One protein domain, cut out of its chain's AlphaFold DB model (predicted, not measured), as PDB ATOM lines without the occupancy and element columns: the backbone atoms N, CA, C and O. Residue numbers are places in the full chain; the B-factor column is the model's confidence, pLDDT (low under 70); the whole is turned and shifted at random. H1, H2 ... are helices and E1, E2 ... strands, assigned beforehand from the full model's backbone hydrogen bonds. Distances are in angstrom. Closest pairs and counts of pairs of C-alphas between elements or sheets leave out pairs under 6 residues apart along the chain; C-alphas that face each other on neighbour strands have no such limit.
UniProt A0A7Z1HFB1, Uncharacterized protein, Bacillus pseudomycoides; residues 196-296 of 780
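Overview. This is residues 196 to 296 of the 780 residues of an uncharacterized protein of Bacillus pseudomycoides (UniProt A0A7Z1HFB1). A long two-stranded arm, E1 beside the far part of E6, reaches out from a small body in which the twisted antiparallel strands E2 to E5 and the first residues of E6 make one sheet, with the short helix H1 packed over one face of it. Arm and body are one continuous sheet, strongly twisted, in the order E1 - E6 - E2 - E3 - E4 - E5, all antiparallel. The printed part has 101 residues, with six named strands and one named helix in the order E1 E2 E3 E4 E5 H1 E6, and its class is mostly strand. It is compact by its radius of gyration of the C-alphas, 14.1 A, yet elongated in outline, spanning 49 by 28 by 24 A.

Along the chain. Find C-alpha 196 at (16.320, 90.371, 25.302); from there strand E1, residues 196 to 203, runs 20.8 A and bends by 51 degrees at residue 199. Next come E2, residues 217 to 220, and E3, residues 233 to 240, which is 21.0 A long and bends by 54 degrees at residue 237. E4, residues 245 to 250, measures 16.9 A, and E5, residues 265 to 269, measures 13.8 A. Helix H1, residues 270 to 278, starts at C-alpha 270 (46.744, 83.780, 47.192) and runs 12.3 A. E6, residues 282 to 296, is the longest strand at 33.9 A; it bends by 79 degrees at residue 286 and ends at C-alpha 296 (9.840, 98.975, 26.376).

Arrangement. Look first at edge strand E1, antiparallel to E6 at 157 degrees, with N 198 and O 290 2.8 A apart, within hydrogen-bond range. E6 is staggered: residues 285 to 292 pair with E1, and residues 282 to 285 pair with E2, where N 219 and O 283 are 2.8 A apart. From E2 a meander, each strand the antiparallel neighbour of the one before, runs through E3 and E4 to edge strand E5. Its hairpins show N 218 to O 234 at 2.9 A, N 249 to O 235 at 2.8 A and N 248 to O 266 at 2.8 A. H1 is on the sheet at a height of 8.2 A, only just over none of its strands; E6 and E4 each have 2 of its C-alphas. The closest C-alphas of H1 and E6 are those of Phe 276 and Ile 282, 5.6 A apart. In H1 every O i to N i+4 pair is within hydrogen-bond range. E1 is apart from E3, E4 and E5.

Size, cuts and confidence. The two C-alphas farthest apart, those of Asn 241 and Lys 296, are 51.1 A apart. The printed part has no cut. The links E1 to E2, E2 to E3 and E4 to E5 are long. Look for pLDDT under 70 at residues 196 to 198, 226 to 227, 241 and 290 to 296; the mean of the printed part is 80.6.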
ATOM      1  N   ILE A 196      14.964  90.196  25.827       57.38
ATOM      2  CA  ILE A 196      16.320  90.371  25.302       57.38
ATOM      3  C   ILE A 196      17.291  89.438  26.024       57.38
ATOM      4  O   ILE A 196      17.244  89.284  27.243       57.38
ATOM      5  N   THR A 197      18.208  88.826  25.281       56.94
ATOM      6  CA  THR A 197      19.303  88.038  25.859       56.94
ATOM      7  C   THR A 197      20.461  88.978  26.205       56.94
ATOM      8  O   THR A 197      21.036  89.609  25.317       56.94
ATOM      9  N   VAL A 198      20.808  89.104  27.490       62.12
ATOM     10  CA  VAL A 198      21.899  89.962  27.985       62.12
ATOM     11  C   VAL A 198      22.946  89.119  28.707       62.12
ATOM     12  O   VAL A 198      22.632  88.324  29.586       62.12
ATOM     13  N   ILE A 199      24.221  89.322  28.374       72.31
ATOM     14  CA  ILE A 199      25.345  88.651  29.040       72.31
ATOM     15  C   ILE A 199      25.630  89.352  30.376       72.31
ATOM     16  O   ILE A 199      26.080  90.503  30.393       72.31
ATOM     17  N   LYS A 200      25.389  88.666  31.500       75.00
ATOM     18  CA  LYS A 200      25.602  89.191  32.860       75.00
ATOM     19  C   LYS A 200      26.605  88.351  33.657       75.00
ATOM     20  O   LYS A 200      26.697  87.146  33.435       75.00
ATOM     21  N   PRO A 201      27.361  88.967  34.586       80.38
ATOM     22  CA  PRO A 201      28.228  88.234  35.498       80.38
ATOM     23  C   PRO A 201      27.394  87.521  36.573       80.38
ATOM     24  O   PRO A 201      26.646  88.165  37.308       80.38
ATOM     25  N   VAL A 202      27.538  86.203  36.666       79.19
ATOM     26  CA  VAL A 202      26.897  85.325  37.653       79.19
ATOM     27  C   VAL A 202      27.969  84.789  38.593       79.19
ATOM     28  O   VAL A 202      29.035  84.383  38.138       79.19
ATOM     29  N   GLU A 203      27.702  84.799  39.896       83.50
ATOM     30  CA  GLU A 203      28.652  84.309  40.898       83.50
ATOM     31  C   GLU A 203      28.785  82.783  40.831       83.50
ATOM     32  O   GLU A 203      27.791  82.062  40.711       83.50
ATOM     33  N   VAL A 204      30.020  82.291  40.890       83.88
ATOM     34  CA  VAL A 204      30.347  80.864  40.834       83.88
ATOM     35  C   VAL A 204      31.223  80.473  42.019       83.88
ATOM     36  O   VAL A 204      32.153  81.187  42.392       83.88
ATOM     37  N   ASN A 205      30.943  79.309  42.599       75.88
ATOM     38  CA  ASN A 205      31.735  78.749  43.690       75.88
ATOM     39  C   ASN A 205      32.868  77.895  43.112       75.88
ATOM     40  O   ASN A 205      32.684  76.710  42.841       75.88
ATOM     41  N   THR A 206      34.037  78.507  42.928       76.06
ATOM     42  CA  THR A 206      35.237  77.847  42.391       76.06
ATOM     43  C   THR A 206      36.431  78.091  43.316       76.06
ATOM     44  O   THR A 206      36.560  79.159  43.905       76.06
ATOM     45  N   SER A 207      37.324  77.110  43.464       76.81
ATOM     46  CA  SER A 207      38.562  77.279  44.238       76.81
ATOM     47  C   SER A 207      39.608  78.089  43.464       76.81
ATOM     48  O   SER A 207      39.700  77.985  42.239       76.81
ATOM     49  N   ILE A 208      40.459  78.831  44.181       78.38
ATOM     50  CA  ILE A 208      41.585  79.589  43.605       78.38
ATOM     51  C   ILE A 208      42.575  78.687  42.856       78.38
ATOM     52  O   ILE A 208      43.205  79.116  41.893       78.38
ATOM     53  N   SER A 209      42.658  77.411  43.237       74.44
ATOM     54  CA  SER A 209      43.466  76.397  42.541       74.44
ATOM     55  C   SER A 209      43.108  76.220  41.058       74.44
ATOM     56  O   SER A 209      43.964  75.819  40.276       74.44
ATOM     57  N   ASN A 210      41.886  76.584  40.654       79.25
ATOM     58  CA  ASN A 210      41.397  76.470  39.277       79.25
ATOM     59  C   ASN A 210      41.493  77.787  38.487       79.25
ATOM     60  O   ASN A 210      40.873  77.923  37.431       79.25
ATOM     61  N   PHE A 211      42.206  78.791  39.005       84.75
ATOM     62  CA  PHE A 211      42.299  80.091  38.349       84.75
ATOM     63  C   PHE A 211      43.135  80.016  37.071       84.75
ATOM     64  O   PHE A 211      44.256  79.513  37.065       84.75
ATOM     65  N   SER A 212      42.592  80.580  35.997       80.06
ATOM     66  CA  SER A 212      43.227  80.685  34.688       80.06
ATOM     67  C   SER A 212      43.127  82.118  34.179       80.06
ATOM     68  O   SER A 212      42.091  82.777  34.290       80.06
ATOM     69  N   THR A 213      44.210  82.610  33.585       80.12
ATOM     70  CA  THR A 213      44.274  83.946  32.972       80.12
ATOM     71  C   THR A 213      43.317  84.097  31.783       80.12
ATOM     72  O   THR A 213      42.992  85.215  31.372       80.12
ATOM     73  N   GLU A 214      42.822  82.991  31.229       75.94
ATOM     74  CA  GLU A 214      41.881  83.017  30.112       75.94
ATOM     75  C   GLU A 214      40.433  83.213  30.571       75.94
ATOM     76  O   GLU A 214      39.707  84.010  29.969       75.94
ATOM     77  N   THR A 215      40.038  82.544  31.659       79.44
ATOM     78  CA  THR A 215      38.627  82.354  32.035       79.44
ATOM     79  C   THR A 215      38.237  82.962  33.379       79.44
ATOM     80  O   THR A 215      37.049  83.076  33.667       79.44
ATOM     81  N   THR A 216      39.192  83.370  34.219       87.06
ATOM     82  CA  THR A 216      38.880  83.841  35.573       87.06
ATOM     83  C   THR A 216      38.541  85.327  35.617       87.06
ATOM     84  O   THR A 216      39.350  86.200  35.281       87.06
ATOM     85  N   PHE A 217      37.352  85.603  36.150       90.62
ATOM     86  CA  PHE A 217      36.871  86.936  36.472       90.62
ATOM     87  C   PHE A 217      36.441  86.994  37.935       90.62
ATOM     88  O   PHE A 217      35.937  86.018  38.491       90.62
ATOM     89  N   ILE A 218      36.613  88.157  38.554       91.12
ATOM     90  CA  ILE A 218      36.158  88.417  39.919       91.12
ATOM     91  C   ILE A 218      35.377  89.727  39.984       91.12
ATOM     92  O   ILE A 218      35.587  90.644  39.185       91.12
ATOM     93  N   LYS A 219      34.494  89.822  40.972       91.25
ATOM     94  CA  LYS A 219      33.760  91.023  41.353       91.25
ATOM     95  C   LYS A 219      34.132  91.390  42.783       91.25
ATOM     96  O   LYS A 219      34.069  90.552  43.678       91.25
ATOM     97  N   LEU A 220      34.494  92.649  43.000       90.12
ATOM     98  CA  LEU A 220      34.696  93.179  44.346       90.12
ATOM     99  C   LEU A 220      33.332  93.508  44.958       90.12
ATOM    100  O   LEU A 220      32.598  94.319  44.397       90.12
ATOM    101  N   ASN A 221      32.984  92.913  46.095       88.12
ATOM    102  CA  ASN A 221      31.736  93.219  46.805       88.12
ATOM    103  C   ASN A 221      31.920  94.353  47.819       88.12
ATOM    104  O   ASN A 221      30.965  95.054  48.149       88.12
ATOM    105  N   THR A 222      33.155  94.599  48.251       85.56
ATOM    106  CA  THR A 222      33.544  95.699  49.140       85.56
ATOM    107  C   THR A 222      34.550  96.628  48.461       85.56
ATOM    108  O   THR A 222      35.171  96.280  47.456       85.56
ATOM    109  N   ALA A 223      34.692  97.849  48.982       85.31
ATOM    110  CA  ALA A 223      35.688  98.793  48.487       85.31
ATOM    111  C   ALA A 223      37.093  98.459  49.022       85.31
ATOM    112  O   ALA A 223      37.263  98.125  50.193       85.31
ATOM    113  N   PHE A 224      38.092  98.617  48.160       81.94
ATOM    114  CA  PHE A 224      39.520  98.503  48.431       81.94
ATOM    115  C   PHE A 224      40.213  99.844  48.111       81.94
ATOM    116  O   PHE A 224      39.661 100.717  47.436       81.94
ATOM    117  N   THR A 225      41.426 100.049  48.625       70.00
ATOM    118  CA  THR A 225      42.184 101.295  48.414       70.00
ATOM    119  C   THR A 225      42.610 101.468  46.945       70.00
ATOM    120  O   THR A 225      42.604 100.518  46.173       70.00
ATOM    121  N   HIS A 226      42.980 102.691  46.538       63.62
ATOM    122  CA  HIS A 226      43.502 103.015  45.193       63.62
ATOM    123  C   HIS A 226      42.530 102.841  43.999       63.62
ATOM    124  O   HIS A 226      42.945 102.469  42.907       63.62
ATOM    125  N   GLY A 227      41.245 103.192  44.157       65.62
ATOM    126  CA  GLY A 227      40.296 103.307  43.028       65.62
ATOM    127  C   GLY A 227      39.500 102.038  42.693       65.62
ATOM    128  O   GLY A 227      38.841 101.983  41.646       65.62
ATOM    129  N   PHE A 228      39.530 101.044  43.586       81.44
ATOM    130  CA  PHE A 228      38.825  99.766  43.479       81.44
ATOM    131  C   PHE A 228      37.587  99.745  44.382       81.44
ATOM    132  O   PHE A 228      37.654  99.396  45.552       81.44
ATOM    133  N   TYR A 229      36.432 100.136  43.847       80.94
ATOM    134  CA  TYR A 229      35.183 100.242  44.611       80.94
ATOM    135  C   TYR A 229      34.357  98.949  44.558       80.94
ATOM    136  O   TYR A 229      34.554  98.113  43.669       80.94
ATOM    137  N   SER A 230      33.379  98.824  45.461       83.56
ATOM    138  CA  SER A 230      32.354  97.775  45.389       83.56
ATOM    139  C   SER A 230      31.660  97.777  44.015       83.56
ATOM    140  O   SER A 230      31.408  98.831  43.431       83.56
ATOM    141  N   GLY A 231      31.403  96.589  43.468       85.06
ATOM    142  CA  GLY A 231      30.841  96.355  42.137       85.06
ATOM    143  C   GLY A 231      31.860  96.320  40.993       85.06
ATOM    144  O   GLY A 231      31.475  96.068  39.851       85.06
ATOM    145  N   THR A 232      33.152  96.552  41.252       89.25
ATOM    146  CA  THR A 232      34.181  96.534  40.196       89.25
ATOM    147  C   THR A 232      34.435  95.112  39.695       89.25
ATOM    148  O   THR A 232      34.737  94.222  40.488       89.25
ATOM    149  N   LEU A 233      34.360  94.915  38.374       90.25
ATOM    150  CA  LEU A 233      34.680  93.649  37.710       90.25
ATOM    151  C   LEU A 233      36.136  93.652  37.227       90.25
ATOM    152  O   LEU A 233      36.609  94.639  36.653       90.25
ATOM    153  N   LEU A 234      36.839  92.546  37.444       90.38
ATOM    154  CA  LEU A 234      38.262  92.391  37.159       90.38
ATOM    155  C   LEU A 234      38.515  91.055  36.443       90.38
ATOM    156  O   LEU A 234      37.903  90.046  36.786       90.38
ATOM    157  N   LYS A 235      39.435  91.037  35.473       91.94
ATOM    158  CA  LYS A 235      39.916  89.821  34.794       91.94
ATOM    159  C   LYS A 235      41.313  89.460  35.288       91.94
ATOM    160  O   LYS A 235      42.158  90.348  35.385       91.94
ATOM    161  N   LEU A 236      41.575  88.182  35.557       90.06
ATOM    162  CA  LEU A 236      42.919  87.709  35.886       90.06
ATOM    163  C   LEU A 236      43.836  87.812  34.661       90.06
ATOM    164  O   LEU A 236      43.495  87.313  33.593       90.06
ATOM    165  N   VAL A 237      45.002  88.440  34.810       88.50
ATOM    166  CA  VAL A 237      45.969  88.598  33.709       88.50
ATOM    167  C   VAL A 237      47.324  87.961  33.991       88.50
ATOM    168  O   VAL A 237      48.003  87.567  33.046       88.50
ATOM    169  N   ARG A 238      47.736  87.836  35.262       87.12
ATOM    170  CA  ARG A 238      49.027  87.230  35.629       87.12
ATOM    171  C   ARG A 238      48.947  86.431  36.923       87.12
ATOM    172  O   ARG A 238      48.294  86.849  37.880       87.12
ATOM    173  N   THR A 239      49.691  85.332  36.955       85.44
ATOM    174  CA  THR A 239      49.946  84.494  38.131       85.44
ATOM    175  C   THR A 239      51.451  84.371  38.322       85.44
ATOM    176  O   THR A 239      52.164  84.123  37.350       85.44
ATOM    177  N   TYR A 240      51.945  84.513  39.548       77.38
ATOM    178  CA  TYR A 240      53.380  84.421  39.839       77.38
ATOM    179  C   TYR A 240      53.682  83.286  40.821       77.38
ATOM    180  O   TYR A 240      52.837  82.941  41.649       77.38
ATOM    181  N   ASN A 241      54.903  82.736  40.734       62.94
ATOM    182  CA  ASN A 241      55.479  81.780  41.690       62.94
ATOM    183  C   ASN A 241      54.500  80.652  42.078       62.94
ATOM    184  O   ASN A 241      54.051  80.604  43.220       62.94
ATOM    185  N   ASN A 242      54.130  79.788  41.126       71.44
ATOM    186  CA  ASN A 242      53.167  78.691  41.319       71.44
ATOM    187  C   ASN A 242      51.854  79.123  42.009       71.44
ATOM    188  O   ASN A 242      51.421  78.500  42.975       71.44
ATOM    189  N   SER A 243      51.229  80.201  41.523       73.81
ATOM    190  CA  SER A 243      49.937  80.708  42.023       73.81
ATOM    191  C   SER A 243      49.961  81.238  43.461       73.81
ATOM    192  O   SER A 243      48.938  81.253  44.137       73.81
ATOM    193  N   THR A 244      51.110  81.729  43.936       77.00
ATOM    194  CA  THR A 244      51.213  82.389  45.252       77.00
ATOM    195  C   THR A 244      50.768  83.856  45.224       77.00
ATOM    196  O   THR A 244      50.432  84.417  46.272       77.00
ATOM    197  N   SER A 245      50.693  84.483  44.043       83.81
ATOM    198  CA  SER A 245      50.075  85.800  43.856       83.81
ATOM    199  C   SER A 245      49.401  85.959  42.492       83.81
ATOM    200  O   SER A 245      49.792  85.345  41.494       83.81
ATOM    201  N   PHE A 246      48.378  86.812  42.467       89.56
ATOM    202  CA  PHE A 246      47.496  87.053  41.330       89.56
ATOM    203  C   PHE A 246      47.445  88.544  41.008       89.56
ATOM    204  O   PHE A 246      47.422  89.383  41.910       89.56
ATOM    205  N   THR A 247      47.414  88.884  39.721       89.38
ATOM    206  CA  THR A 247      47.205  90.256  39.243       89.38
ATOM    207  C   THR A 247      46.043  90.305  38.271       89.38
ATOM    208  O   THR A 247      45.996  89.548  37.300       89.38
ATOM    209  N   PHE A 248      45.131  91.234  38.522       92.00
ATOM    210  CA  PHE A 248      43.906  91.434  37.776       92.00
ATOM    211  C   PHE A 248      43.865  92.816  37.120       92.00
ATOM    212  O   PHE A 248      44.478  93.763  37.609       92.00
ATOM    213  N   VAL A 249      43.102  92.937  36.035       91.88
ATOM    214  CA  VAL A 249      42.866  94.193  35.312       91.88
ATOM    215  C   VAL A 249      41.382  94.520  35.299       91.88
ATOM    216  O   VAL A 249      40.537  93.654  35.069       91.88
ATOM    217  N   ARG A 250      41.062  95.793  35.527       90.69
ATOM    218  CA  ARG A 250      39.689  96.309  35.557       90.69
ATOM    219  C   ARG A 250      38.974  96.186  34.208       90.69
ATOM    220  O   ARG A 250      39.537  96.504  33.159       90.69
ATOM    221  N   LEU A 251      37.701  95.795  34.252       89.00
ATOM    222  CA  LEU A 251      36.791  95.826  33.106       89.00
ATOM    223  C   LEU A 251      36.070  97.183  33.011       89.00
ATOM    224  O   LEU A 251      35.640  97.757  34.013       89.00
ATOM    225  N   GLY A 252      35.958  97.707  31.791       82.38
ATOM    226  CA  GLY A 252      35.277  98.954  31.446       82.38
ATOM    227  C   GLY A 252      33.865  98.743  30.891       82.38
ATOM    228  O   GLY A 252      33.221  97.724  31.135       82.38
ATOM    229  N   LYS A 253      33.370  99.714  30.106       79.00
ATOM    230  CA  LYS A 253      32.053  99.621  29.448       79.00
ATOM    231  C   LYS A 253      31.973  98.365  28.568       79.00
ATOM    232  O   LYS A 253      32.927  98.041  27.861       79.00
ATOM    233  N   ASN A 254      30.822  97.691  28.595       74.56
ATOM    234  CA  ASN A 254      30.553  96.438  27.875       74.56
ATOM    235  C   ASN A 254      31.514  95.292  28.251       74.56
ATOM    236  O   ASN A 254      31.866  94.487  27.395       74.56
ATOM    237  N   ASN A 255      31.977  95.246  29.508       81.81
ATOM    238  CA  ASN A 255      32.865  94.207  30.048       81.81
ATOM    239  C   ASN A 255      34.210  94.063  29.300       81.81
ATOM    240  O   ASN A 255      34.852  93.017  29.362       81.81
ATOM    241  N   LYS A 256      34.664  95.113  28.596       83.25
ATOM    242  CA  LYS A 256      35.954  95.114  27.885       83.25
ATOM    243  C   LYS A 256      37.120  95.358  28.842       83.25
ATOM    244  O   LYS A 256      37.053  96.264  29.671       83.25
ATOM    245  N   VAL A 257      38.205  94.597  28.691       86.12
ATOM    246  CA  VAL A 257      39.441  94.762  29.479       86.12
ATOM    247  C   VAL A 257      40.069  96.131  29.189       86.12
ATOM    248  O   VAL A 257      40.214  96.521  28.029       86.12
ATOM    249  N   LEU A 258      40.402  96.886  30.238       87.50
ATOM    250  CA  LEU A 258      41.049  98.197  30.121       87.50
ATOM    251  C   LEU A 258      42.567  98.073  29.916       87.50
ATOM    252  O   LEU A 258      43.156  97.019  30.127       87.50
ATOM    253  N   LYS A 259      43.217  99.178  29.523       87.31
ATOM    254  CA  LYS A 259      44.684  99.236  29.429       87.31
ATOM    255  C   LYS A 259      45.324  99.036  30.807       87.31
ATOM    256  O   LYS A 259      44.864  99.628  31.789       87.31
ATOM    257  N   GLU A 260      46.407  98.266  30.842       86.81
ATOM    258  CA  GLU A 260      47.195  97.966  32.042       86.81
ATOM    259  C   GLU A 260      47.999  99.181  32.517       86.81
ATOM    260  O   GLU A 260      49.183  99.335  32.235       86.81
ATOM    261  N   THR A 261      47.330 100.079  33.226       83.56
ATOM    262  CA  THR A 261      47.959 101.187  33.944       83.56
ATOM    263  C   THR A 261      47.950 100.892  35.439       83.56
ATOM    264  O   THR A 261      47.135 100.098  35.910       83.56
ATOM    265  N   GLU A 262      48.802 101.569  36.209       78.25
ATOM    266  CA  GLU A 262      48.883 101.401  37.672       78.25
ATOM    267  C   GLU A 262      47.520 101.545  38.374       78.25
ATOM    268  O   GLU A 262      47.244 100.852  39.345       78.25
ATOM    269  N   LYS A 263      46.623 102.386  37.841       81.50
ATOM    270  CA  LYS A 263      45.271 102.614  38.388       81.50
ATOM    271  C   LYS A 263      44.262 101.500  38.069       81.50
ATOM    272  O   LYS A 263      43.198 101.459  38.675       81.50
ATOM    273  N   ASN A 264      44.550 100.651  37.083       87.12
ATOM    274  CA  ASN A 264      43.651  99.588  36.620       87.12
ATOM    275  C   ASN A 264      44.109  98.187  37.052       87.12
ATOM    276  O   ASN A 264      43.360  97.231  36.837       87.12
ATOM    277  N   LEU A 265      45.313  98.070  37.621       88.38
ATOM    278  CA  LEU A 265      45.920  96.820  38.068       88.38
ATOM    279  C   LEU A 265      45.637  96.572  39.549       88.38
ATOM    280  O   LEU A 265      45.945  97.400  40.401       88.38
ATOM    281  N   PHE A 266      45.088  95.402  39.856       89.25
ATOM    282  CA  PHE A 266      44.792  94.961  41.214       89.25
ATOM    283  C   PHE A 266      45.576  93.686  41.518       89.25
ATOM    284  O   PHE A 266      45.343  92.659  40.888       89.25
ATOM    285  N   GLY A 267      46.529  93.747  42.447       87.50
ATOM    286  CA  GLY A 267      47.407  92.624  42.787       87.50
ATOM    287  C   GLY A 267      47.221  92.149  44.225       87.50
ATOM    288  O   GLY A 267      47.083  92.970  45.130       87.50
ATOM    289  N   MET A 268      47.243  90.835  44.457       88.88
ATOM    290  CA  MET A 268      47.117  90.267  45.804       88.88
ATOM    291  C   MET A 268      47.742  88.868  45.931       88.88
ATOM    292  O   MET A 268      47.837  88.129  44.951       88.88
ATOM    293  N   SER A 269      48.168  88.486  47.142       88.38
ATOM    294  CA  SER A 269      48.623  87.120  47.439       88.38
ATOM    295  C   SER A 269      47.457  86.129  47.466       88.38
ATOM    296  O   SER A 269      46.335  86.496  47.822       88.38
ATOM    297  N   ALA A 270      47.733  84.859  47.161       87.38
ATOM    298  CA  ALA A 270      46.744  83.780  47.192       87.38
ATOM    299  C   ALA A 270      46.028  83.687  48.548       87.38
ATOM    300  O   ALA A 270      44.806  83.711  48.604       87.38
ATOM    301  N   SER A 271      46.790  83.727  49.644       85.12
ATOM    302  CA  SER A 271      46.263  83.657  51.014       85.12
ATOM    303  C   SER A 271      45.261  84.765  51.353       85.12
ATOM    304  O   SER A 271      44.257  84.524  52.020       85.12
ATOM    305  N   ARG A 272      45.511  85.997  50.892       88.69
ATOM    306  CA  ARG A 272      44.583  87.118  51.098       88.69
ATOM    307  C   ARG A 272      43.360  87.001  50.196       88.69
ATOM    308  O   ARG A 272      42.268  87.357  50.623       88.69
ATOM    309  N   LEU A 273      43.537  86.495  48.978       89.12
ATOM    310  CA  LEU A 273      42.435  86.283  48.049       89.12
ATOM    311  C   LEU A 273      41.459  85.221  48.564       89.12
ATOM    312  O   LEU A 273      40.261  85.475  48.560       89.12
ATOM    313  N   GLU A 274      41.957  84.095  49.086       89.38
ATOM    314  CA  GLU A 274      41.117  83.053  49.703       89.38
ATOM    315  C   GLU A 274      40.343  83.606  50.891       89.38
ATOM    316  O   GLU A 274      39.135  83.406  50.996       89.38
ATOM    317  N   LYS A 275      41.026  84.366  51.754       89.69
ATOM    318  CA  LYS A 275      40.397  85.026  52.895       89.69
ATOM    319  C   LYS A 275      39.235  85.921  52.457       89.69
ATOM    320  O   LYS A 275      38.137  85.777  52.982       89.69
ATOM    321  N   PHE A 276      39.447  86.803  51.481       90.50
ATOM    322  CA  PHE A 276      38.405  87.735  51.043       90.50
ATOM    323  C   PHE A 276      37.263  87.075  50.269       90.50
ATOM    324  O   PHE A 276      36.150  87.594  50.301       90.50
ATOM    325  N   ILE A 277      37.510  85.945  49.605       89.38
ATOM    326  CA  ILE A 277      36.439  85.140  49.007       89.38
ATOM    327  C   ILE A 277      35.590  84.494  50.108       89.38
ATOM    328  O   ILE A 277      34.368  84.612  50.084       89.38
ATOM    329  N   ASN A 278      36.222  83.905  51.126       87.56
ATOM    330  CA  ASN A 278      35.517  83.277  52.250       87.56
ATOM    331  C   ASN A 278      34.738  84.288  53.108       87.56
ATOM    332  O   ASN A 278      33.665  83.977  53.613       87.56
ATOM    333  N   GLU A 279      35.258  85.509  53.254       87.69
ATOM    334  CA  GLU A 279      34.584  86.625  53.933       87.69
ATOM    335  C   GLU A 279      33.495  87.292  53.066       87.69
ATOM    336  O   GLU A 279      32.859  88.247  53.507       87.69
ATOM    337  N   GLY A 280      33.290  86.841  51.821       85.56
ATOM    338  CA  GLY A 280      32.293  87.392  50.893       85.56
ATOM    339  C   GLY A 280      32.641  88.773  50.323       85.56
ATOM    340  O   GLY A 280      31.824  89.397  49.647       85.56
ATOM    341  N   SER A 281      33.859  89.260  50.562       87.94
ATOM    342  CA  SER A 281      34.356  90.545  50.057       87.94
ATOM    343  C   SER A 281      34.700  90.498  48.562       87.94
ATOM    344  O   SER A 281      34.709  91.535  47.893       87.94
ATOM    345  N   ILE A 282      34.951  89.304  48.014       90.81
ATOM    346  CA  ILE A 282      35.203  89.063  46.588       90.81
ATOM    347  C   ILE A 282      34.384  87.853  46.127       90.81
ATOM    348  O   ILE A 282      34.488  86.785  46.718       90.81
ATOM    349  N   SER A 283      33.631  88.002  45.037       89.06
ATOM    350  CA  SER A 283      32.959  86.887  44.355       89.06
ATOM    351  C   SER A 283      33.710  86.519  43.083       89.06
ATOM    352  O   SER A 283      34.132  87.396  42.325       89.06
ATOM    353  N   ILE A 284      33.845  85.225  42.804       88.75
ATOM    354  CA  ILE A 284      34.278  84.750  41.484       88.75
ATOM    355  C   ILE A 284      33.054  84.771  40.575       88.75
ATOM    356  O   ILE A 284      31.965  84.389  41.000       88.75
ATOM    357  N   ILE A 285      33.216  85.249  39.346       88.25
ATOM    358  CA  ILE A 285      32.106  85.423  38.408       88.25
ATOM    359  C   ILE A 285      32.383  84.724  37.082       88.25
ATOM    360  O   ILE A 285      33.521  84.639  36.623       88.25
ATOM    361  N   GLU A 286      31.310  84.301  36.431       84.31
ATOM    362  CA  GLU A 286      31.290  83.825  35.055       84.31
ATOM    363  C   GLU A 286      30.219  84.600  34.279       84.31
ATOM    364  O   GLU A 286      29.152  84.908  34.811       84.31
ATOM    365  N   PHE A 287      30.484  84.947  33.022       81.50
ATOM    366  CA  PHE A 287      29.507  85.643  32.190       81.50
ATOM    367  C   PHE A 287      28.556  84.639  31.538       81.50
ATOM    368  O   PHE A 287      28.983  83.838  30.711       81.50
ATOM    369  N   LYS A 288      27.268  84.699  31.891       77.38
ATOM    370  CA  LYS A 288      26.219  83.851  31.310       77.38
ATOM    371  C   LYS A 288      25.195  84.695  30.566       77.38
ATOM    372  O   LYS A 288      24.921  85.835  30.944       77.38
ATOM    373  N   GLU A 289      24.643  84.129  29.502       70.81
ATOM    374  CA  GLU A 289      23.495  84.694  28.799       70.81
ATOM    375  C   GLU A 289      22.248  84.548  29.673       70.81
ATOM    376  O   GLU A 289      21.834  83.440  30.008       70.81
ATOM    377  N   VAL A 290      21.669  85.679  30.075       69.06
ATOM    378  CA  VAL A 290      20.439  85.750  30.864       69.06
ATOM    379  C   VAL A 290      19.372  86.416  30.004       69.06
ATOM    380  O   VAL A 290      19.586  87.503  29.471       69.06
ATOM    381  N   GLN A 291      18.226  85.757  29.844       60.94
ATOM    382  CA  GLN A 291      17.058  86.356  29.200       60.94
ATOM    383  C   GLN A 291      16.373  87.293  30.197       60.94
ATOM    384  O   GLN A 291      15.969  86.862  31.275       60.94
ATOM    385  N   GLU A 292      16.260  88.571  29.848       48.69
ATOM    386  CA  GLU A 292      15.554  89.566  30.651       48.69
ATOM    387  C   GLU A 292      14.409  90.170  29.854       48.69
ATOM    388  O   GLU A 292      14.585  90.633  28.725       48.69
ATOM    389  N   THR A 293      13.230  90.188  30.466       46.50
ATOM    390  CA  THR A 293      12.075  90.914  29.950       46.50
ATOM    391  C   THR A 293      12.263  92.386  30.283       46.50
ATOM    392  O   THR A 293      12.230  92.771  31.452       46.50
ATOM    393  N   ILE A 294      12.495  93.220  29.269       43.84
ATOM    394  CA  ILE A 294      12.479  94.672  29.445       43.84
ATOM    395  C   ILE A 294      11.126  95.226  29.004       43.84
ATOM    396  O   ILE A 294      10.665  94.982  27.888       43.84
ATOM    397  N   GLU A 295      10.500  96.019  29.872       40.84
ATOM    398  CA  GLU A 295       9.349  96.834  29.498       40.84
ATOM    399  C   GLU A 295       9.832  97.986  28.618       40.84
ATOM    400  O   GLU A 295      10.509  98.918  29.067       40.84
ATOM    401  N   LYS A 296       9.509  97.921  27.327       41.69
ATOM    402  CA  LYS A 296       9.840  98.975  26.376       41.69
ATOM    403  C   LYS A 296       8.567  99.714  26.002       41.69
ATOM    404  O   LYS A 296       7.642  99.154  25.416       41.69
TER     405      LYS A 296